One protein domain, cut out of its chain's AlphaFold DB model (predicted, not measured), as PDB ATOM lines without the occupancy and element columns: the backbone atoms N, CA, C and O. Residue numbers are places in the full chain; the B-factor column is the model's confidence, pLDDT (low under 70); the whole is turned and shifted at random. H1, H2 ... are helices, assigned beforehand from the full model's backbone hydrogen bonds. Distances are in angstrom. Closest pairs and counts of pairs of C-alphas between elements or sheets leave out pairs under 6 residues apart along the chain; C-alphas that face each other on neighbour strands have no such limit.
ATOM      1  N   LEU A  34     159.129 145.076 158.569       85.88
ATOM      2  CA  LEU A  34     159.082 145.754 157.267       85.88
ATOM      3  C   LEU A  34     160.254 146.738 157.082       85.88
ATOM      4  O   LEU A  34     160.872 146.769 156.025       85.88
ATOM      5  N   ILE A  35     160.595 147.498 158.127       88.56
ATOM      6  CA  ILE A  35     161.722 148.442 158.132       88.56
ATOM      7  C   ILE A  35     163.048 147.711 157.882       88.56
ATOM      8  O   ILE A  35     163.820 148.124 157.020       88.56
ATOM      9  N   GLN A  36     163.289 146.600 158.585       88.44
ATOM     10  CA  GLN A  36     164.498 145.789 158.419       88.44
ATOM     11  C   GLN A  36     164.571 145.132 157.038       88.44
ATOM     12  O   GLN A  36     165.665 145.005 156.492       88.44
ATOM     13  N   ASN A  37     163.434 144.739 156.459       88.00
ATOM     14  CA  ASN A  37     163.391 144.184 155.106       88.00
ATOM     15  C   ASN A  37     163.872 145.211 154.077       88.00
ATOM     16  O   ASN A  37     164.695 144.876 153.231       88.00
ATOM     17  N   VAL A  38     163.428 146.469 154.188       88.94
ATOM     18  CA  VAL A  38     163.887 147.539 153.288       88.94
ATOM     19  C   VAL A  38     165.350 147.907 153.547       88.94
ATOM     20  O   VAL A  38     166.117 148.036 152.595       88.94
ATOM     21  N   GLU A  39     165.754 148.062 154.814       89.00
ATOM     22  CA  GLU A  39     167.127 148.448 155.196       89.00
ATOM     23  C   GLU A  39     168.166 147.434 154.690       89.00
ATOM     24  O   GLU A  39     169.249 147.825 154.251       89.00
ATOM     25  N   ASN A  40     167.818 146.144 154.683       87.81
ATOM     26  CA  ASN A  40     168.719 145.061 154.289       87.81
ATOM     27  C   ASN A  40     168.571 144.609 152.823       87.81
ATOM     28  O   ASN A  40     169.305 143.710 152.400       87.81
ATOM     29  N   ASP A  41     167.665 145.193 152.027       87.00
ATOM     30  CA  ASP A  41     167.509 144.805 150.617       87.00
ATOM     31  C   ASP A  41     168.667 145.329 149.753       87.00
ATOM     32  O   ASP A  41     168.603 146.397 149.143       87.00
ATOM     33  N   SER A  42     169.721 144.516 149.660       82.88
ATOM     34  CA  SER A  42     170.912 144.772 148.838       82.88
ATOM     35  C   SER A  42     170.640 144.966 147.340       82.88
ATOM     36  O   SER A  42     171.521 145.429 146.619       82.88
ATOM     37  N   ARG A  43     169.437 144.637 146.847       84.75
ATOM     38  CA  ARG A  43     169.059 144.858 145.441       84.75
ATOM     39  C   ARG A  43     168.674 146.313 145.172       84.75
ATOM     40  O   ARG A  43     168.584 146.707 144.009       84.75
ATOM     41  N   MET A  44     168.411 147.102 146.213       85.25
ATOM     42  CA  MET A  44     168.025 148.503 146.094       85.25
ATOM     43  C   MET A  44     169.213 149.436 146.309       85.25
ATOM     44  O   MET A  44     170.048 149.228 147.184       85.25
ATOM     45  N   ARG A  45     169.250 150.524 145.535       88.12
ATOM     46  CA  ARG A  45     170.192 151.621 145.784       88.12
ATOM     47  C   ARG A  45     169.828 152.358 147.085       88.12
ATOM     48  O   ARG A  45     168.632 152.428 147.398       88.12
ATOM     49  N   PRO A  46     170.792 152.969 147.797       90.31
ATOM     50  CA  PRO A  46     170.532 153.669 149.057       90.31
ATOM     51  C   PRO A  46     169.424 154.732 148.980       90.31
ATOM     52  O   PRO A  46     168.605 154.831 149.889       90.31
ATOM     53  N   GLU A  47     169.336 155.483 147.879       88.44
ATOM     54  CA  GLU A  47     168.300 156.501 147.638       88.44
ATOM     55  C   GLU A  47     166.900 155.885 147.619       88.44
ATOM     56  O   GLU A  47     165.938 156.437 148.152       88.44
ATOM     57  N   VAL A  48     166.791 154.723 146.975       87.81
ATOM     58  CA  VAL A  48     165.536 153.993 146.809       87.81
ATOM     59  C   VAL A  48     165.099 153.426 148.155       87.81
ATOM     60  O   VAL A  48     163.937 153.574 148.532       87.81
ATOM     61  N   GLN A  49     166.029 152.840 148.910       90.50
ATOM     62  CA  GLN A  49     165.761 152.356 150.265       90.50
ATOM     63  C   GLN A  49     165.311 153.501 151.184       90.50
ATOM     64  O   GLN A  49     164.282 153.388 151.849       90.50
ATOM     65  N   ALA A  50     166.032 154.629 151.174       92.25
ATOM     66  CA  ALA A  50     165.687 155.813 151.959       92.25
ATOM     67  C   ALA A  50     164.291 156.344 151.606       92.25
ATOM     68  O   ALA A  50     163.500 156.644 152.503       92.25
ATOM     69  N   TYR A  51     163.951 156.390 150.314       90.06
ATOM     70  CA  TYR A  51     162.610 156.741 149.853       90.06
ATOM     71  C   TYR A  51     161.534 155.825 150.451       90.06
ATOM     72  O   TYR A  51     160.573 156.312 151.051       90.06
ATOM     73  N   TYR A  52     161.685 154.504 150.316       89.75
ATOM     74  CA  TYR A  52     160.693 153.557 150.832       89.75
ATOM     75  C   TYR A  52     160.545 153.664 152.351       89.75
ATOM     76  O   TYR A  52     159.425 153.645 152.855       89.75
ATOM     77  N   LEU A  53     161.645 153.851 153.079       93.38
ATOM     78  CA  LEU A  53     161.632 154.027 154.530       93.38
ATOM     79  C   LEU A  53     160.911 155.313 154.957       93.38
ATOM     80  O   LEU A  53     160.034 155.268 155.819       93.38
ATOM     81  N   LEU A  54     161.186 156.449 154.313       93.25
ATOM     82  CA  LEU A  54     160.454 157.696 154.570       93.25
ATOM     83  C   LEU A  54     158.962 157.570 154.199       93.25
ATOM     84  O   LEU A  54     158.095 158.152 154.852       93.25
ATOM     85  N   ARG A  55     158.628 156.770 153.183       90.56
ATOM     86  CA  ARG A  55     157.241 156.516 152.781       90.56
ATOM     87  C   ARG A  55     156.508 155.654 153.805       90.56
ATOM     88  O   ARG A  55     155.346 155.931 154.113       90.56
ATOM     89  N   ILE A  56     157.177 154.629 154.328       91.06
ATOM     90  CA  ILE A  56     156.691 153.809 155.442       91.06
ATOM     91  C   ILE A  56     156.445 154.707 156.655       91.06
ATOM     92  O   ILE A  56     155.352 154.670 157.217       91.06
ATOM     93  N   SER A  57     157.395 155.594 156.981       92.88
ATOM     94  CA  SER A  57     157.224 156.594 158.037       92.88
ATOM     95  C   SER A  57     155.964 157.432 157.824       92.88
ATOM     96  O   SER A  57     155.119 157.505 158.712       92.88
ATOM     97  N   ASN A  58     155.779 158.014 156.636       91.12
ATOM     98  CA  ASN A  58     154.596 158.828 156.350       91.12
ATOM     99  C   ASN A  58     153.284 158.025 156.421       91.12
ATOM    100  O   ASN A  58     152.245 158.532 156.843       91.12
ATOM    101  N   SER A  59     153.330 156.750 156.031       89.50
ATOM    102  CA  SER A  59     152.174 155.854 156.056       89.50
ATOM    103  C   SER A  59     151.744 155.522 157.485       89.50
ATOM    104  O   SER A  59     150.544 155.510 157.746       89.50
ATOM    105  N   TYR A  60     152.685 155.329 158.416       90.12
ATOM    106  CA  TYR A  60     152.374 155.175 159.841       90.12
ATOM    107  C   TYR A  60     151.787 156.448 160.466       90.12
ATOM    108  O   TYR A  60     150.956 156.353 161.366       90.12
ATOM    109  N   LEU A  61     152.169 157.634 159.977       87.88
ATOM    110  CA  LEU A  61     151.594 158.906 160.433       87.88
ATOM    111  C   LEU A  61     150.202 159.183 159.853       87.88
ATOM    112  O   LEU A  61     149.392 159.845 160.495       87.88
ATOM    113  N   SER A  62     149.923 158.687 158.647       82.75
ATOM    114  CA  SER A  62     148.664 158.948 157.936       82.75
ATOM    115  C   SER A  62     147.584 157.894 158.194       82.75
ATOM    116  O   SER A  62     146.401 158.179 158.021       82.75
ATOM    117  N   ASN A  63     147.965 156.675 158.591       74.88
ATOM    118  CA  ASN A  63     147.040 155.568 158.828       74.88
ATOM    119  C   ASN A  63     147.023 155.154 160.299       74.88
ATOM    120  O   ASN A  63     148.062 154.991 160.939       74.88
ATOM    121  N   LYS A  64     145.819 154.901 160.817       70.19
ATOM    122  CA  LYS A  64     145.628 154.397 162.184       70.19
ATOM    123  C   LYS A  64     145.843 152.881 162.286       70.19
ATOM    124  O   LYS A  64     146.210 152.404 163.354       70.19
ATOM    125  N   ASP A  65     145.666 152.136 161.191       82.31
ATOM    126  CA  ASP A  65     145.826 150.676 161.161       82.31
ATOM    127  C   ASP A  65     147.211 150.256 160.650       82.31
ATOM    128  O   ASP A  65     147.544 150.393 159.470       82.31
ATOM    129  N   ARG A  66     148.005 149.693 161.563       82.94
ATOM    130  CA  ARG A  66     149.333 149.138 161.294       82.94
ATOM    131  C   ARG A  66     149.301 148.007 160.261       82.94
ATOM    132  O   ARG A  66     150.174 147.957 159.397       82.94
ATOM    133  N   THR A  67     148.311 147.121 160.327       82.75
ATOM    134  CA  THR A  67     148.237 145.934 159.460       82.75
ATOM    135  C   THR A  67     148.021 146.348 158.010       82.75
ATOM    136  O   THR A  67     148.684 145.836 157.107       82.75
ATOM    137  N   ALA A  68     147.154 147.340 157.786       82.38
ATOM    138  CA  ALA A  68     146.937 147.929 156.471       82.38
ATOM    139  C   ALA A  68     148.212 148.586 155.911       82.38
ATOM    140  O   ALA A  68     148.545 148.377 154.742       82.38
ATOM    141  N   VAL A  69     148.961 149.328 156.742       82.38
ATOM    142  CA  VAL A  69     150.243 149.942 156.342       82.38
ATOM    143  C   VAL A  69     151.250 148.881 155.910       82.38
ATOM    144  O   VAL A  69     151.879 149.021 154.857       82.38
ATOM    145  N   GLU A  70     151.408 147.820 156.698       84.00
ATOM    146  CA  GLU A  70     152.368 146.758 156.404       84.00
ATOM    147  C   GLU A  70     151.971 145.964 155.152       84.00
ATOM    148  O   GLU A  70     152.810 145.745 154.277       84.00
ATOM    149  N   ALA A  71     150.689 145.617 154.994       81.94
ATOM    150  CA  ALA A  71     150.184 144.931 153.805       81.94
ATOM    151  C   ALA A  71     150.385 145.761 152.524       81.94
ATOM    152  O   ALA A  71     150.898 145.256 151.520       81.94
ATOM    153  N   GLN A  72     150.049 147.056 152.566       80.94
ATOM    154  CA  GLN A  72     150.204 147.956 151.424       80.94
ATOM    155  C   GLN A  72     151.675 148.098 151.013       80.94
ATOM    156  O   GLN A  72     151.996 148.026 149.826       80.94
ATOM    157  N   ASN A  73     152.583 148.284 151.971       79.75
ATOM    158  CA  ASN A  73     153.995 148.508 151.661       79.75
ATOM    159  C   ASN A  73     154.721 147.222 151.237       79.75
ATOM    160  O   ASN A  73     155.541 147.279 150.321       79.75
ATOM    161  N   ASN A  74     154.357 146.060 151.790       76.88
ATOM    162  CA  ASN A  74     154.878 144.765 151.335       76.88
ATOM    163  C   ASN A  74     154.570 144.505 149.851       76.88
ATOM    164  O   ASN A  74     155.429 144.019 149.118       76.88
ATOM    165  N   SER A  75     153.378 144.891 149.382       69.94
ATOM    166  CA  SER A  75     152.983 144.732 147.972       69.94
ATOM    167  C   SER A  75     153.749 145.640 146.997       69.94
ATOM    168  O   SER A  75     153.841 145.354 145.808       69.94
ATOM    169  N   LEU A  76     154.310 146.748 147.489       63.78
ATOM    170  CA  LEU A  76     154.994 147.753 146.667       63.78
ATOM    171  C   LEU A  76     156.512 147.585 146.680       63.78
ATOM    172  O   LEU A  76     157.178 147.998 145.732       63.78
ATOM    173  N   HIS A  77     157.040 146.935 147.716       61.88
ATOM    174  CA  HIS A  77     158.411 146.445 147.768       61.88
ATOM    175  C   HIS A  77     158.687 145.387 146.683       61.88
ATOM    176  O   HIS A  77     159.774 145.336 146.114       61.88
ATOM    177  N   THR A  78     157.694 144.556 146.349       57.34
ATOM    178  CA  THR A  78     157.835 143.468 145.363       57.34
ATOM    179  C   THR A  78     157.779 143.928 143.905       57.34
ATOM    180  O   THR A  78     158.266 143.212 143.033       57.34
ATOM    181  N   LEU A  79     157.246 145.120 143.616       52.53
ATOM    182  CA  LEU A  79     157.077 145.623 142.243       52.53
ATOM    183  C   LEU A  79     158.342 146.265 141.633       52.53
ATOM    184  O   LEU A  79     158.359 146.570 140.439       52.53
ATOM    185  N   PHE A  89     161.109 163.617 141.209       79.25
ATOM    186  CA  PHE A  89     160.310 162.757 142.074       79.25
ATOM    187  C   PHE A  89     160.427 163.145 143.551       79.25
ATOM    188  O   PHE A  89     159.404 163.327 144.210       79.25
ATOM    189  N   PHE A  90     161.655 163.315 144.051       81.88
ATOM    190  CA  PHE A  90     161.886 163.708 145.442       81.88
ATOM    191  C   PHE A  90     161.374 165.119 145.721       81.88
ATOM    192  O   PHE A  90     160.748 165.318 146.754       81.88
ATOM    193  N   VAL A  91     161.535 166.047 144.773       84.25
ATOM    194  CA  VAL A  91     161.015 167.420 144.888       84.25
ATOM    195  C   VAL A  91     159.488 167.423 145.005       84.25
ATOM    196  O   VAL A  91     158.930 167.978 145.945       84.25
ATOM    197  N   ASN A  92     158.791 166.710 144.114       85.19
ATOM    198  CA  ASN A  92     157.329 166.618 144.180       85.19
ATOM    199  C   ASN A  92     156.840 165.999 145.493       85.19
ATOM    200  O   ASN A  92     155.749 166.317 145.968       85.19
ATOM    201  N   TRP A  93     157.607 165.066 146.055       87.69
ATOM    202  CA  TRP A  93     157.249 164.449 147.319       87.69
ATOM    203  C   TRP A  93     157.563 165.352 148.517       87.69
ATOM    204  O   TRP A  93     156.742 165.446 149.428       87.69
ATOM    205  N   ALA A  94     158.683 166.075 148.487       89.81
ATOM    206  CA  ALA A  94     159.021 167.114 149.454       89.81
ATOM    207  C   ALA A  94     157.912 168.172 149.553       89.81
ATOM    208  O   ALA A  94     157.477 168.494 150.660       89.81
ATOM    209  N   ASP A  95     157.380 168.624 148.415       89.75
ATOM    210  CA  ASP A  95     156.231 169.534 148.346       89.75
ATOM    211  C   ASP A  95     155.004 168.967 149.084       89.75
ATOM    212  O   ASP A  95     154.386 169.643 149.912       89.75
ATOM    213  N   GLN A  96     154.664 167.699 148.823       88.12
ATOM    214  CA  GLN A  96     153.517 167.030 149.448       88.12
ATOM    215  C   GLN A  96     153.677 166.894 150.964       88.12
ATOM    216  O   GLN A  96     152.746 167.208 151.707       88.12
ATOM    217  N   VAL A  97     154.843 166.439 151.429       88.69
ATOM    218  CA  VAL A  97     155.097 166.243 152.864       88.69
ATOM    219  C   VAL A  97     155.162 167.591 153.586       88.69
ATOM    220  O   VAL A  97     154.622 167.720 154.684       88.69
ATOM    221  N   SER A  98     155.731 168.629 152.963       89.69
ATOM    222  CA  SER A  98     155.732 169.984 153.529       89.69
ATOM    223  C   SER A  98     154.311 170.512 153.745       89.69
ATOM    224  O   SER A  98     153.985 171.001 154.829       89.69
ATOM    225  N   LEU A  99     153.427 170.342 152.756       88.25
ATOM    226  CA  LEU A  99     152.022 170.738 152.868       88.25
ATOM    227  C   LEU A  99     151.286 169.971 153.986       88.25
ATOM    228  O   LEU A  99     150.500 170.561 154.737       88.25
ATOM    229  N   GLN A 100     151.552 168.668 154.125       87.38
ATOM    230  CA  GLN A 100     150.998 167.839 155.204       87.38
ATOM    231  C   GLN A 100     151.454 168.327 156.587       87.38
ATOM    232  O   GLN A 100     150.620 168.525 157.473       87.38
ATOM    233  N   ALA A 101     152.749 168.596 156.760       86.12
ATOM    234  CA  ALA A 101     153.310 169.065 158.025       86.12
ATOM    235  C   ALA A 101     152.772 170.450 158.436       86.12
ATOM    236  O   ALA A 101     152.415 170.658 159.599       86.12
ATOM    237  N   GLN A 102     152.620 171.386 157.487       84.75
ATOM    238  CA  GLN A 102     151.994 172.688 157.768       84.75
ATOM    239  C   GLN A 102     150.531 172.532 158.202       84.75
ATOM    240  O   GLN A 102     150.107 173.165 159.170       84.75
ATOM    241  N   SER A 123     150.644 155.561 169.594       85.38
ATOM    242  CA  SER A 123     152.025 155.763 170.067       85.38
ATOM    243  C   SER A 123     153.021 154.777 169.451       85.38
ATOM    244  O   SER A 123     154.185 155.112 169.243       85.38
ATOM    245  N   GLU A 124     152.567 153.571 169.119       86.69
ATOM    246  CA  GLU A 124     153.356 152.571 168.405       86.69
ATOM    247  C   GLU A 124     153.653 152.993 166.960       86.69
ATOM    248  O   GLU A 124     154.800 152.904 166.523       86.69
ATOM    249  N   ASN A 125     152.665 153.544 166.247       88.25
ATOM    250  CA  ASN A 125     152.858 154.067 164.893       88.25
ATOM    251  C   ASN A 125     153.833 155.249 164.887       88.25
ATOM    252  O   ASN A 125     154.653 155.344 163.980       88.25
ATOM    253  N   LEU A 126     153.804 156.107 165.915       88.88
ATOM    254  CA  LEU A 126     154.792 157.183 166.071       88.88
ATOM    255  C   LEU A 126     156.216 156.622 166.203       88.88
ATOM    256  O   LEU A 126     157.111 157.061 165.488       88.88
ATOM    257  N   LYS A 127     156.419 155.605 167.050       91.00
ATOM    258  CA  LYS A 127     157.732 154.956 167.216       91.00
ATOM    259  C   LYS A 127     158.222 154.294 165.927       91.00
ATOM    260  O   LYS A 127     159.391 154.427 165.578       91.00
ATOM    261  N   LEU A 128     157.338 153.593 165.216       91.44
ATOM    262  CA  LEU A 128     157.673 152.946 163.943       91.44
ATOM    263  C   LEU A 128     157.977 153.972 162.846       91.44
ATOM    264  O   LEU A 128     158.904 153.769 162.062       91.44
ATOM    265  N   ALA A 129     157.243 155.088 162.814       92.62
ATOM    266  CA  ALA A 129     157.521 156.190 161.905       92.62
ATOM    267  C   ALA A 129     158.918 156.771 162.154       92.62
ATOM    268  O   ALA A 129     159.732 156.840 161.234       92.62
ATOM    269  N   GLU A 130     159.241 157.089 163.408       94.25
ATOM    270  CA  GLU A 130     160.564 157.591 163.783       94.25
ATOM    271  C   GLU A 130     161.675 156.596 163.449       94.25
ATOM    272  O   GLU A 130     162.692 156.976 162.869       94.25
ATOM    273  N   GLN A 131     161.477 155.307 163.739       95.00
ATOM    274  CA  GLN A 131     162.443 154.264 163.402       95.00
ATOM    275  C   GLN A 131     162.697 154.188 161.889       95.00
ATOM    276  O   GLN A 131     163.851 154.068 161.458       95.00
ATOM    277  N   ALA A 132     161.646 154.274 161.074       94.38
ATOM    278  CA  ALA A 132     161.766 154.260 159.622       94.38
ATOM    279  C   ALA A 132     162.490 155.519 159.107       94.38
ATOM    280  O   ALA A 132     163.422 155.401 158.311       94.38
ATOM    281  N   ALA A 133     162.149 156.707 159.621       95.56
ATOM    282  CA  ALA A 133     162.821 157.960 159.274       95.56
ATOM    283  C   ALA A 133     164.312 157.949 159.657       95.56
ATOM    284  O   ALA A 133     165.167 158.295 158.842       95.56
ATOM    285  N   HIS A 134     164.656 157.466 160.853       96.25
ATOM    286  CA  HIS A 134     166.048 157.291 161.269       96.25
ATOM    287  C   HIS A 134     166.817 156.330 160.364       96.25
ATOM    288  O   HIS A 134     167.971 156.592 160.022       96.25
ATOM    289  N   SER A 135     166.189 155.225 159.965       94.88
ATOM    290  CA  SER A 135     166.809 154.247 159.065       94.88
ATOM    291  C   SER A 135     167.064 154.858 157.685       94.88
ATOM    292  O   SER A 135     168.137 154.665 157.118       94.88
ATOM    293  N   ALA A 136     166.143 155.691 157.186       95.00
ATOM    294  CA  ALA A 136     166.348 156.444 155.951       95.00
ATOM    295  C   ALA A 136     167.525 157.430 156.048       95.00
ATOM    296  O   ALA A 136     168.332 157.518 155.125       95.00
ATOM    297  N   LEU A 137     167.678 158.133 157.177       95.75
ATOM    298  CA  LEU A 137     168.787 159.074 157.378       95.75
ATOM    299  C   LEU A 137     170.165 158.402 157.375       95.75
ATOM    300  O   LEU A 137     171.129 159.002 156.903       95.75
ATOM    301  N   LYS A 138     170.283 157.152 157.842       94.62
ATOM    302  CA  LYS A 138     171.544 156.388 157.737       94.62
ATOM    303  C   LYS A 138     171.951 156.123 156.282       94.62
ATOM    304  O   LYS A 138     173.131 155.910 156.002       94.62
ATOM    305  N   LEU A 139     170.975 156.087 155.377       92.44
ATOM    306  CA  LEU A 139     171.169 155.843 153.949       92.44
ATOM    307  C   LEU A 139     171.353 157.144 153.160       92.44
ATOM    308  O   LEU A 139     172.006 157.117 152.122       92.44
ATOM    309  N   ALA A 140     170.854 158.276 153.668       90.00
ATOM    310  CA  ALA A 140     170.962 159.594 153.034       90.00
ATOM    311  C   ALA A 140     172.415 159.972 152.692       90.00
ATOM    312  O   ALA A 140     172.712 160.336 151.556       90.00
ATOM    313  N   GLY A 141     173.341 159.779 153.636       85.31
ATOM    314  CA  GLY A 141     174.769 160.059 153.430       85.31
ATOM    315  C   GLY A 141     175.491 159.088 152.484       85.31
ATOM    316  O   GLY A 141     176.683 159.240 152.246       85.31
ATOM    317  N   LYS A 142     174.799 158.064 151.969       89.75
ATOM    318  CA  LYS A 142     175.320 157.117 150.969       89.75
ATOM    319  C   LYS A 142     174.762 157.380 149.572       89.75
ATOM    320  O   LYS A 142     174.997 156.579 148.670       89.75
ATOM    321  N   THR A 143     173.976 158.441 149.414       85.88
ATOM    322  CA  THR A 143     173.361 158.764 148.132       85.88
ATOM    323  C   THR A 143     174.365 159.400 147.172       85.88
ATOM    324  O   THR A 143     175.300 160.077 147.591       85.88
ATOM    325  N   SER A 144     174.187 159.180 145.871       84.06
ATOM    326  CA  SER A 144     175.077 159.692 144.823       84.06
ATOM    327  C   SER A 144     174.729 161.107 144.353       84.06
ATOM    328  O   SER A 144     175.432 161.654 143.512       84.06
ATOM    329  N   SER A 145     173.612 161.675 144.816       89.00
ATOM    330  CA  SER A 145     173.074 162.954 144.345       89.00
ATOM    331  C   SER A 145     172.813 163.881 145.522       89.00
ATOM    332  O   SER A 145     171.979 163.587 146.379       89.00
ATOM    333  N   ARG A 146     173.471 165.046 145.517       89.81
ATOM    334  CA  ARG A 146     173.286 166.072 146.552       89.81
ATOM    335  C   ARG A 146     171.845 166.579 146.616       89.81
ATOM    336  O   ARG A 146     171.322 166.818 147.701       89.81
ATOM    337  N   LEU A 147     171.183 166.681 145.461       90.94
ATOM    338  CA  LEU A 147     169.756 166.993 145.367       90.94
ATOM    339  C   LEU A 147     168.912 165.963 146.123       90.94
ATOM    340  O   LEU A 147     168.044 166.337 146.914       90.94
ATOM    341  N   THR A 148     169.183 164.676 145.906       91.38
ATOM    342  CA  THR A 148     168.458 163.592 146.580       91.38
ATOM    343  C   THR A 148     168.711 163.608 148.085       91.38
ATOM    344  O   THR A 148     167.761 163.550 148.862       91.38
ATOM    345  N   GLU A 149     169.969 163.755 148.499       94.00
ATOM    346  CA  GLU A 149     170.353 163.824 149.908       94.00
ATOM    347  C   GLU A 149     169.615 164.949 150.647       94.00
ATOM    348  O   GLU A 149     168.941 164.693 151.648       94.00
ATOM    349  N   LEU A 150     169.684 166.187 150.141       94.81
ATOM    350  CA  LEU A 150     169.034 167.329 150.788       94.81
ATOM    351  C   LEU A 150     167.514 167.150 150.871       94.81
ATOM    352  O   LEU A 150     166.922 167.466 151.904       94.81
ATOM    353  N   ASN A 151     166.882 166.598 149.829       94.50
ATOM    354  CA  ASN A 151     165.443 166.330 149.850       94.50
ATOM    355  C   ASN A 151     165.070 165.243 150.870       94.50
ATOM    356  O   ASN A 151     164.063 165.390 151.557       94.50
ATOM    357  N   ILE A 152     165.888 164.197 151.037       95.12
ATOM    358  CA  ILE A 152     165.690 163.182 152.088       95.12
ATOM    359  C   ILE A 152     165.735 163.830 153.478       95.12
ATOM    360  O   ILE A 152     164.836 163.592 154.284       95.12
ATOM    361  N   TYR A 153     166.731 164.682 153.751       97.19
ATOM    362  CA  TYR A 153     166.826 165.400 155.028       97.19
ATOM    363  C   TYR A 153     165.645 166.346 155.260       97.19
ATOM    364  O   TYR A 153     165.105 166.389 156.367       97.19
ATOM    365  N   PHE A 154     165.211 167.076 154.233       97.12
ATOM    366  CA  PHE A 154     164.048 167.954 154.332       97.12
ATOM    367  C   PHE A 154     162.758 167.173 154.608       97.12
ATOM    368  O   PHE A 154     162.018 167.512 155.528       97.12
ATOM    369  N   ILE A 155     162.501 166.087 153.876       96.06
ATOM    370  CA  ILE A 155     161.330 165.227 154.103       96.06
ATOM    371  C   ILE A 155     161.364 164.645 155.518       96.06
ATOM    372  O   ILE A 155     160.365 164.714 156.234       96.06
ATOM    373  N   ALA A 156     162.515 164.129 155.958       96.69
ATOM    374  CA  ALA A 156     162.684 163.615 157.312       96.69
ATOM    375  C   ALA A 156     162.392 164.688 158.374       96.69
ATOM    376  O   ALA A 156     161.698 164.402 159.347       96.69
ATOM    377  N   SER A 157     162.842 165.934 158.174       97.25
ATOM    378  CA  SER A 157     162.565 167.025 159.117       97.25
ATOM    379  C   SER A 157     161.065 167.299 159.255       97.25
ATOM    380  O   SER A 157     160.587 167.515 160.368       97.25
ATOM    381  N   GLN A 158     160.312 167.258 158.149       95.94
ATOM    382  CA  GLN A 158     158.856 167.423 158.174       95.94
ATOM    383  C   GLN A 158     158.167 166.257 158.904       95.94
ATOM    384  O   GLN A 158     157.242 166.476 159.684       95.94
ATOM    385  N   LEU A 159     158.641 165.023 158.712       94.75
ATOM    386  CA  LEU A 159     158.090 163.849 159.399       94.75
ATOM    387  C   LEU A 159     158.377 163.882 160.910       94.75
ATOM    388  O   LEU A 159     157.467 163.648 161.702       94.75
ATOM    389  N   PHE A 160     159.591 164.253 161.335       95.69
ATOM    390  CA  PHE A 160     159.905 164.437 162.760       95.69
ATOM    391  C   PHE A 160     159.130 165.597 163.391       95.69
ATOM    392  O   PHE A 160     158.742 165.528 164.559       95.69
ATOM    393  N   GLN A 161     158.834 166.650 162.623       93.56
ATOM    394  CA  GLN A 161     157.931 167.702 163.082       93.56
ATOM    395  C   GLN A 161     156.539 167.141 163.405       93.56
ATOM    396  O   GLN A 161     155.966 167.518 164.429       93.56
ATOM    397  N   MET A 162     156.015 166.242 162.565       90.38
ATOM    398  CA  MET A 162     154.715 165.594 162.761       90.38
ATOM    399  C   MET A 162     154.711 164.599 163.931       90.38
ATOM    400  O   MET A 162     153.683 164.464 164.590       90.38
ATOM    401  N   THR A 163     155.835 163.934 164.230       90.31
ATOM    402  CA  THR A 163     155.942 163.050 165.411       90.31
ATOM    403  C   THR A 163     156.162 163.822 166.715       90.31
ATOM    404  O   THR A 163     155.953 163.284 167.799       90.31
ATOM    405  N   GLY A 164     156.570 165.092 166.626       90.19
ATOM    406  CA  GLY A 164     156.938 165.914 167.778       90.19
ATOM    407  C   GLY A 164     158.395 165.746 168.224       90.19
ATOM    408  O   GLY A 164     158.792 166.361 169.217       90.19
ATOM    409  N   ASN A 165     159.217 164.983 167.496       93.38
ATOM    410  CA  ASN A 165     160.637 164.802 167.795       93.38
ATOM    411  C   ASN A 165     161.458 166.042 167.405       93.38
ATOM    412  O   ASN A 165     162.049 166.140 166.328       93.38
ATOM    413  N   LYS A 166     161.502 167.017 168.321       95.12
ATOM    414  CA  LYS A 166     162.167 168.311 168.100       95.12
ATOM    415  C   LYS A 166     163.676 168.216 167.910       95.12
ATOM    416  O   LYS A 166     164.240 169.061 167.219       95.12
ATOM    417  N   ILE A 167     164.328 167.222 168.507       96.94
ATOM    418  CA  ILE A 167     165.783 167.058 168.411       96.94
ATOM    419  C   ILE A 167     166.160 166.680 166.978       96.94
ATOM    420  O   ILE A 167     167.004 167.337 166.364       96.94
ATOM    421  N   GLU A 168     165.492 165.674 166.416       96.31
ATOM    422  CA  GLU A 168     165.777 165.207 165.059       96.31
ATOM    423  C   GLU A 168     165.237 166.157 163.984       96.31
ATOM    424  O   GLU A 168     165.923 166.386 162.985       96.31
ATOM    425  N   GLU A 169     164.088 166.808 164.218       96.56
ATOM    426  CA  GLU A 169     163.608 167.918 163.378       96.56
ATOM    427  C   GLU A 169     164.697 168.995 163.239       96.56
ATOM    428  O   GLU A 169     165.060 169.378 162.123       96.56
ATOM    429  N   GLN A 170     165.261 169.462 164.359       97.62
ATOM    430  CA  GLN A 170     166.302 170.491 164.356       97.62
ATOM    431  C   GLN A 170     167.597 170.009 163.710       97.62
ATOM    432  O   GLN A 170     168.220 170.767 162.969       97.62
ATOM    433  N   ARG A 171     168.009 168.764 163.968       97.12
ATOM    434  CA  ARG A 171     169.210 168.185 163.362       97.12
ATOM    435  C   ARG A 171     169.103 168.144 161.838       97.12
ATOM    436  O   ARG A 171     170.022 168.598 161.161       97.12
ATOM    437  N   CYS A 172     167.984 167.651 161.306       97.31
ATOM    438  CA  CYS A 172     167.742 167.616 159.863       97.31
ATOM    439  C   CYS A 172     167.642 169.025 159.274       97.31
ATOM    440  O   CYS A 172     168.215 169.292 158.222       97.31
ATOM    441  N   THR A 173     166.970 169.937 159.987       97.38
ATOM    442  CA  THR A 173     166.824 171.338 159.568       97.38
ATOM    443  C   THR A 173     168.169 172.032 159.429       97.38
ATOM    444  O   THR A 173     168.431 172.665 158.412       97.38
ATOM    445  N   ARG A 174     169.059 171.871 160.415       97.56
ATOM    446  CA  ARG A 174     170.414 172.436 160.343       97.56
ATOM    447  C   ARG A 174     171.171 171.923 159.121       97.56
ATOM    448  O   ARG A 174     171.785 172.723 158.434       97.56
ATOM    449  N   PHE A 175     171.062 170.629 158.809       96.25
ATOM    450  CA  PHE A 175     171.781 170.031 157.683       96.25
ATOM    451  C   PHE A 175     171.478 170.715 156.341       96.25
ATOM    452  O   PHE A 175     172.406 171.083 155.620       96.25
ATOM    453  N   PHE A 176     170.199 170.911 155.997       95.38
ATOM    454  CA  PHE A 176     169.857 171.572 154.733       95.38
ATOM    455  C   PHE A 176     169.976 173.101 154.805       95.38
ATOM    456  O   PHE A 176     170.323 173.714 153.800       95.38
ATOM    457  N   GLU A 177     169.754 173.735 155.962       97.12
ATOM    458  CA  GLU A 177     169.956 175.186 156.120       97.12
ATOM    459  C   GLU A 177     171.430 175.576 155.980       97.12
ATOM    460  O   GLU A 177     171.739 176.607 155.386       97.12
ATOM    461  N   ASP A 178     172.355 174.752 156.470       95.88
ATOM    462  CA  ASP A 178     173.787 174.990 156.294       95.88
ATOM    463  C   ASP A 178     174.184 174.879 154.812       95.88
ATOM    464  O   ASP A 178     174.960 175.699 154.318       95.88
ATOM    465  N   ALA A 179     173.583 173.941 154.067       94.62
ATOM    466  CA  ALA A 179     173.770 173.833 152.619       94.62
ATOM    467  C   ALA A 179     173.204 175.049 151.860       94.62
ATOM    468  O   ALA A 179     173.856 175.572 150.953       94.62
ATOM    469  N   ILE A 180     172.025 175.541 152.258       96.88
ATOM    470  CA  ILE A 180     171.437 176.766 151.699       96.88
ATOM    471  C   ILE A 180     172.357 177.963 151.971       96.88
ATOM    472  O   ILE A 180     172.726 178.671 151.036       96.88
ATOM    473  N   LYS A 181     172.806 178.157 153.216       96.06
ATOM    474  CA  LYS A 181     173.710 179.260 153.588       96.06
ATOM    475  C   LYS A 181     175.040 179.210 152.846       96.06
ATOM    476  O   LYS A 181     175.567 180.256 152.467       96.06
ATOM    477  N   ALA A 182     175.587 178.016 152.617       94.06
ATOM    478  CA  ALA A 182     176.787 177.851 151.804       94.06
ATOM    479  C   ALA A 182     176.559 178.375 150.373       94.06
ATOM    480  O   ALA A 182     177.377 179.149 149.868       94.06
ATOM    481  N   CYS A 183     175.408 178.055 149.772       95.25
ATOM    482  CA  CYS A 183     175.005 178.548 148.451       95.25
ATOM    483  C   CYS A 183     174.668 180.050 148.424       95.25
ATOM    484  O   CYS A 183     174.779 180.680 147.374       95.25
ATOM    485  N   GLU A 184     174.277 180.642 149.553       94.88
ATOM    486  CA  GLU A 184     174.030 182.087 149.694       94.88
ATOM    487  C   GLU A 184     175.321 182.895 149.930       94.88
ATOM    488  O   GLU A 184     175.349 184.110 149.730       94.88
ATOM    489  N   SER A 185     176.410 182.238 150.341       92.62
ATOM    490  CA  SER A 185     177.705 182.882 150.591       92.62
ATOM    491  C   SER A 185     178.347 183.418 149.306       92.62
ATOM    492  O   SER A 185     178.029 182.972 148.216       92.62
ATOM    493  N   LYS A 186     179.333 184.318 149.380       80.50
ATOM    494  CA  LYS A 186     179.982 184.881 148.172       80.50
ATOM    495  C   LYS A 186     180.854 183.889 147.376       80.50
ATOM    496  O   LYS A 186     181.325 184.247 146.299       80.50
ATOM    497  N   ALA A 187     181.076 182.669 147.867       84.06
ATOM    498  CA  ALA A 187     181.922 181.671 147.207       84.06
ATOM    499  C   ALA A 187     181.285 181.135 145.911       84.06
ATOM    500  O   ALA A 187     180.059 181.049 145.860       84.06
ATOM    501  N   PRO A 188     182.062 180.773 144.871       81.31
ATOM    502  CA  PRO A 188     181.522 180.186 143.644       81.31
ATOM    503  C   PRO A 188     180.561 179.029 143.938       81.31
ATOM    504  O   PRO A 188     180.886 178.142 144.722       81.31
ATOM    505  N   THR A 189     179.377 179.052 143.328       84.25
ATOM    506  CA  THR A 189     178.334 178.055 143.593       84.25
ATOM    507  C   THR A 189     178.477 176.872 142.644       84.25
ATOM    508  O   THR A 189     178.520 177.052 141.426       84.25
ATOM    509  N   ILE A 190     178.513 175.659 143.192       90.88
ATOM    510  CA  ILE A 190     178.464 174.429 142.401       90.88
ATOM    511  C   ILE A 190     177.028 174.270 141.867       90.88
ATOM    512  O   ILE A 190     176.092 174.336 142.668       90.88
ATOM    513  N   PRO A 191     176.808 174.061 140.551       92.75
ATOM    514  CA  PRO A 191     175.461 173.997 139.981       92.75
ATOM    515  C   PRO A 191     174.542 172.988 140.669       92.75
ATOM    516  O   PRO A 191     173.405 173.313 140.995       92.75
ATOM    517  N   GLU A 192     175.047 171.789 140.952       91.44
ATOM    518  CA  GLU A 192     174.283 170.728 141.617       91.44
ATOM    519  C   GLU A 192     173.839 171.131 143.030       91.44
ATOM    520  O   GLU A 192     172.703 170.867 143.419       91.44
ATOM    521  N   GLU A 193     174.696 171.824 143.786       92.88
ATOM    522  CA  GLU A 193     174.357 172.341 145.116       92.88
ATOM    523  C   GLU A 193     173.345 173.485 145.037       92.88
ATOM    524  O   GLU A 193     172.402 173.521 145.826       92.88
ATOM    525  N   ALA A 194     173.495 174.377 144.051       95.25
ATOM    526  CA  ALA A 194     172.568 175.479 143.805       95.25
ATOM    527  C   ALA A 194     171.152 174.964 143.514       95.25
ATOM    528  O   ALA A 194     170.179 175.428 144.112       95.25
ATOM    529  N   ILE A 195     171.050 173.976 142.619       94.69
ATOM    530  CA  ILE A 195     169.793 173.318 142.247       94.69
ATOM    531  C   ILE A 195     169.199 172.606 143.467       94.69
ATOM    532  O   ILE A 195     168.010 172.751 143.753       94.69
ATOM    533  N   ALA A 196     170.027 171.894 144.236       93.81
ATOM    534  CA  ALA A 196     169.592 171.209 145.445       93.81
ATOM    535  C   ALA A 196     169.032 172.181 146.498       93.81
ATOM    536  O   ALA A 196     167.899 171.999 146.951       93.81
ATOM    537  N   ALA A 197     169.761 173.246 146.835       96.38
ATOM    538  CA  ALA A 197     169.323 174.264 147.791       96.38
ATOM    539  C   ALA A 197     168.056 174.998 147.316       96.38
ATOM    540  O   ALA A 197     167.110 175.177 148.086       96.38
ATOM    541  N   SER A 198     168.006 175.362 146.031       96.75
ATOM    542  CA  SER A 198     166.824 175.962 145.408       96.75
ATOM    543  C   SER A 198     165.598 175.053 145.506       96.75
ATOM    544  O   SER A 198     164.504 175.539 145.801       96.75
ATOM    545  N   SER A 199     165.753 173.738 145.314       95.56
ATOM    546  CA  SER A 199     164.626 172.805 145.416       95.56
ATOM    547  C   SER A 199     164.002 172.804 146.819       95.56
ATOM    548  O   SER A 199     162.785 172.915 146.936       95.56
ATOM    549  N   ILE A 200     164.823 172.808 147.879       97.12
ATOM    550  CA  ILE A 200     164.347 172.861 149.269       97.12
ATOM    551  C   ILE A 200     163.599 174.164 149.548       97.12
ATOM    552  O   ILE A 200     162.492 174.138 150.083       97.12
ATOM    553  N   LEU A 201     164.162 175.304 149.139       97.88
ATOM    554  CA  LEU A 201     163.510 176.608 149.296       97.88
ATOM    555  C   LEU A 201     162.162 176.660 148.561       97.88
ATOM    556  O   LEU A 201     161.179 177.172 149.096       97.88
ATOM    557  N   ASN A 202     162.083 176.082 147.361       96.75
ATOM    558  CA  ASN A 202     160.831 175.975 146.619       96.75
ATOM    559  C   ASN A 202     159.796 175.097 147.336       96.75
ATOM    560  O   ASN A 202     158.632 175.496 147.398       96.75
ATOM    561  N   SER A 203     160.199 173.973 147.932       95.56
ATOM    562  CA  SER A 203     159.293 173.133 148.726       95.56
ATOM    563  C   SER A 203     158.833 173.813 150.018       95.56
ATOM    564  O   SER A 203     157.662 173.712 150.386       95.56
ATOM    565  N   MET A 204     159.704 174.588 150.674       95.81
ATOM    566  CA  MET A 204     159.318 175.436 151.811       95.81
ATOM    567  C   MET A 204     158.290 176.498 151.402       95.81
ATOM    568  O   MET A 204     157.311 176.713 152.119       95.81
ATOM    569  N   ALA A 205     158.476 177.134 150.239       96.25
ATOM    570  CA  ALA A 205     157.518 178.083 149.679       96.25
ATOM    571  C   ALA A 205     156.172 177.412 149.357       96.25
ATOM    572  O   ALA A 205     155.117 177.975 149.668       96.25
ATOM    573  N   TYR A 206     156.206 176.202 148.786       93.75
ATOM    574  CA  TYR A 206     155.022 175.417 148.435       93.75
ATOM    575  C   TYR A 206     154.188 175.037 149.662       93.75
ATOM    576  O   TYR A 206     152.961 175.128 149.628       93.75
ATOM    577  N   GLY A 207     154.840 174.686 150.776       91.94
ATOM    578  CA  GLY A 207     154.158 174.434 152.046       91.94
ATOM    579  C   GLY A 207     153.348 175.636 152.557       91.94
ATOM    580  O   GLY A 207     152.407 175.448 153.324       91.94
ATOM    581  N   LYS A 208     153.681 176.864 152.128       92.88
ATOM    582  CA  LYS A 208     152.929 178.091 152.446       92.88
ATOM    583  C   LYS A 208     151.816 178.367 151.443       92.88
ATOM    584  O   LYS A 208     150.673 178.550 151.838       92.88
ATOM    585  N   ILE A 209     152.153 178.395 150.154       93.56
ATOM    586  CA  ILE A 209     151.204 178.655 149.069       93.56
ATOM    587  C   ILE A 209     151.398 177.566 148.005       93.56
ATOM    588  O   ILE A 209     152.361 177.633 147.233       93.56
ATOM    589  N   PRO A 210     150.502 176.562 147.938       91.94
ATOM    590  CA  PRO A 210     150.694 175.372 147.116       91.94
ATOM    591  C   PRO A 210     150.325 175.626 145.649       91.94
ATOM    592  O   PRO A 210     149.357 175.076 145.121       91.94
ATOM    593  N   VAL A 211     151.107 176.466 144.974       90.56
ATOM    594  CA  VAL A 211     151.001 176.713 143.532       90.56
ATOM    595  C   VAL A 211     152.083 175.926 142.812       90.56
ATOM    596  O   VAL A 211     153.277 176.118 143.045       90.56
ATOM    597  N   ARG A 212     151.655 175.040 141.912       86.81
ATOM    598  CA  ARG A 212     152.551 174.256 141.066       86.81
ATOM    599  C   ARG A 212     152.566 174.840 139.666       86.81
ATOM    600  O   ARG A 212     151.520 174.920 139.029       86.81
ATOM    601  N   ILE A 213     153.755 175.184 139.187       88.88
ATOM    602  CA  ILE A 213     153.957 175.626 137.813       88.88
ATOM    603  C   ILE A 213     154.379 174.406 136.994       88.88
ATOM    604  O   ILE A 213     155.469 173.875 137.216       88.88
ATOM    605  N   PRO A 214     153.521 173.887 136.103       83.88
ATOM    606  CA  PRO A 214     153.882 172.736 135.296       83.88
ATOM    607  C   PRO A 214     154.900 173.137 134.228       83.88
ATOM    608  O   PRO A 214     154.853 174.237 133.671       83.88
ATOM    609  N   PRO A 229     142.584 180.602 149.191       88.38
ATOM    610  CA  PRO A 229     142.797 181.889 149.843       88.38
ATOM    611  C   PRO A 229     144.024 181.835 150.760       88.38
ATOM    612  O   PRO A 229     144.217 180.847 151.468       88.38
ATOM    613  N   PHE A 230     144.829 182.892 150.732       91.94
ATOM    614  CA  PHE A 230     146.038 183.041 151.537       91.94
ATOM    615  C   PHE A 230     146.099 184.453 152.120       91.94
ATOM    616  O   PHE A 230     145.502 185.398 151.601       91.94
ATOM    617  N   THR A 231     146.821 184.585 153.220       94.19
ATOM    618  CA  THR A 231     147.089 185.851 153.898       94.19
ATOM    619  C   THR A 231     148.304 186.553 153.297       94.19
ATOM    620  O   THR A 231     149.185 185.934 152.699       94.19
ATOM    621  N   GLU A 232     148.402 187.864 153.506       94.81
ATOM    622  CA  GLU A 232     149.580 188.633 153.085       94.81
ATOM    623  C   GLU A 232     150.865 188.172 153.806       94.81
ATOM    624  O   GLU A 232     151.957 188.245 153.245       94.81
ATOM    625  N   GLU A 233     150.758 187.648 155.031       95.69
ATOM    626  CA  GLU A 233     151.894 187.060 155.753       95.69
ATOM    627  C   GLU A 233     152.374 185.759 155.092       95.69
ATOM    628  O   GLU A 233     153.577 185.570 154.895       95.69
ATOM    629  N   GLU A 234     151.450 184.880 154.689       94.69
ATOM    630  CA  GLU A 234     151.779 183.668 153.928       94.69
ATOM    631  C   GLU A 234     152.410 184.008 152.579       94.69
ATOM    632  O   GLU A 234     153.385 183.360 152.194       94.69
ATOM    633  N   PHE A 235     151.912 185.051 151.903       96.94
ATOM    634  CA  PHE A 235     152.504 185.561 150.669       96.94
ATOM    635  C   PHE A 235     153.950 186.000 150.888       96.94
ATOM    636  O   PHE A 235     154.844 185.429 150.270       96.94
TER     637      PHE A 235
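Overview. This is residues 34 to 79, 89 to 102, 123 to 214 and 229 to 235 of the 325 residues of an uncharacterized protein of Candidatus Melainabacteria bacterium (UniProt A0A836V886). Helices lie mostly side by side in one thick bundle, with H6 in the middle and H4 beside it; H2 and H5 pack on H6 towards one end of the longest axis, and H8 and the more tilted H7 pack on H6 towards the other. The short H1 and H3 pack on H2 at the first end, H9 sits just beyond the last residue of H8, and residues 185 to 190 stick out as a loop. The printed part has 159 residues with nine named helices, H1 to H9 in order, and no named strand: the class is all helix. It is compact, with a radius of gyration of the C-alphas of 16.0 A and spans of 48 by 39 by 34 A.

Along the chain. H1, residues 34 to 39, begins at C-alpha 34 (159.082, 145.754, 157.267). H2 is residues 46 to 62, 24.2 A long; H3 is residues 66 to 77, and H4 residues 89 to 102, 20.3 A. H5, residues 123 to 140, and H6, residues 146 to 163, are each 25.8 A long, and C-alpha 146 is at (173.286, 166.072, 146.552). H7, residues 166 to 184, measures 25.9 A, and H8, residues 191 to 208, 26.1 A. H9, residues 232 to 235, ends at (152.504, 185.561, 150.669).

Arrangement. H6 is the hub, touching five helices, and H2, H4, H5, H6 and H8 form a bundle, helices side by side. H6 and H5 are a hairpin at a shallow tilt of 15 degrees, with closest C-alphas Ala 140 and Glu 149, 5.3 A apart. H6 and H7 are another hairpin, at 32 degrees, a tilt only just short of steep; their closest C-alphas, Ser 157 and Glu 169, are 4.5 A apart. H6 touches H8 with residues 146 to 154 alone, the closest C-alphas being Leu 147 and Ala 196 at 4.2 A. H4 touches H6, with C-alphas Ala 94 and Ile 155 closest at 5.5 A. H2 touches H5, opposite ways, with C-alphas Ser 57 and Ala 129 closest at 3.9 A. H1 and H2 are a hairpin, C-alphas Val 38 and Gln 49 closest at 6.0 A; H2 and H3 are one too, Ser 59 and Val 69 closest at 6.2 A. H7 and H8 touch at a steep tilt of 52 degrees, C-alphas Ile 180 and Ala 197 closest at 5.1 A. H9 and H8 are close but not clearly touching, C-alphas Lys 208 and Glu 234 being closest at 5.9 A. Every O i to N i+4 pair is within hydrogen-bond range in H1, H2, H4, H6 and H7; H3 has 7 of 8, H5 and H8 each 13 of 14, and H9 is too short for such a pair.

Size, cuts and confidence. The C-alphas farthest apart, Thr 67 and Lys 186, are 51.5 A apart. Residues 80 to 88, 103 to 122 and 215 to 228 are cut out, with C-alpha gaps of 17.4, 20.9 and 20.5 A. Of the links printed whole, none is long. Mean pLDDT of the printed part is 89.8; residues 75 to 79 are under 70.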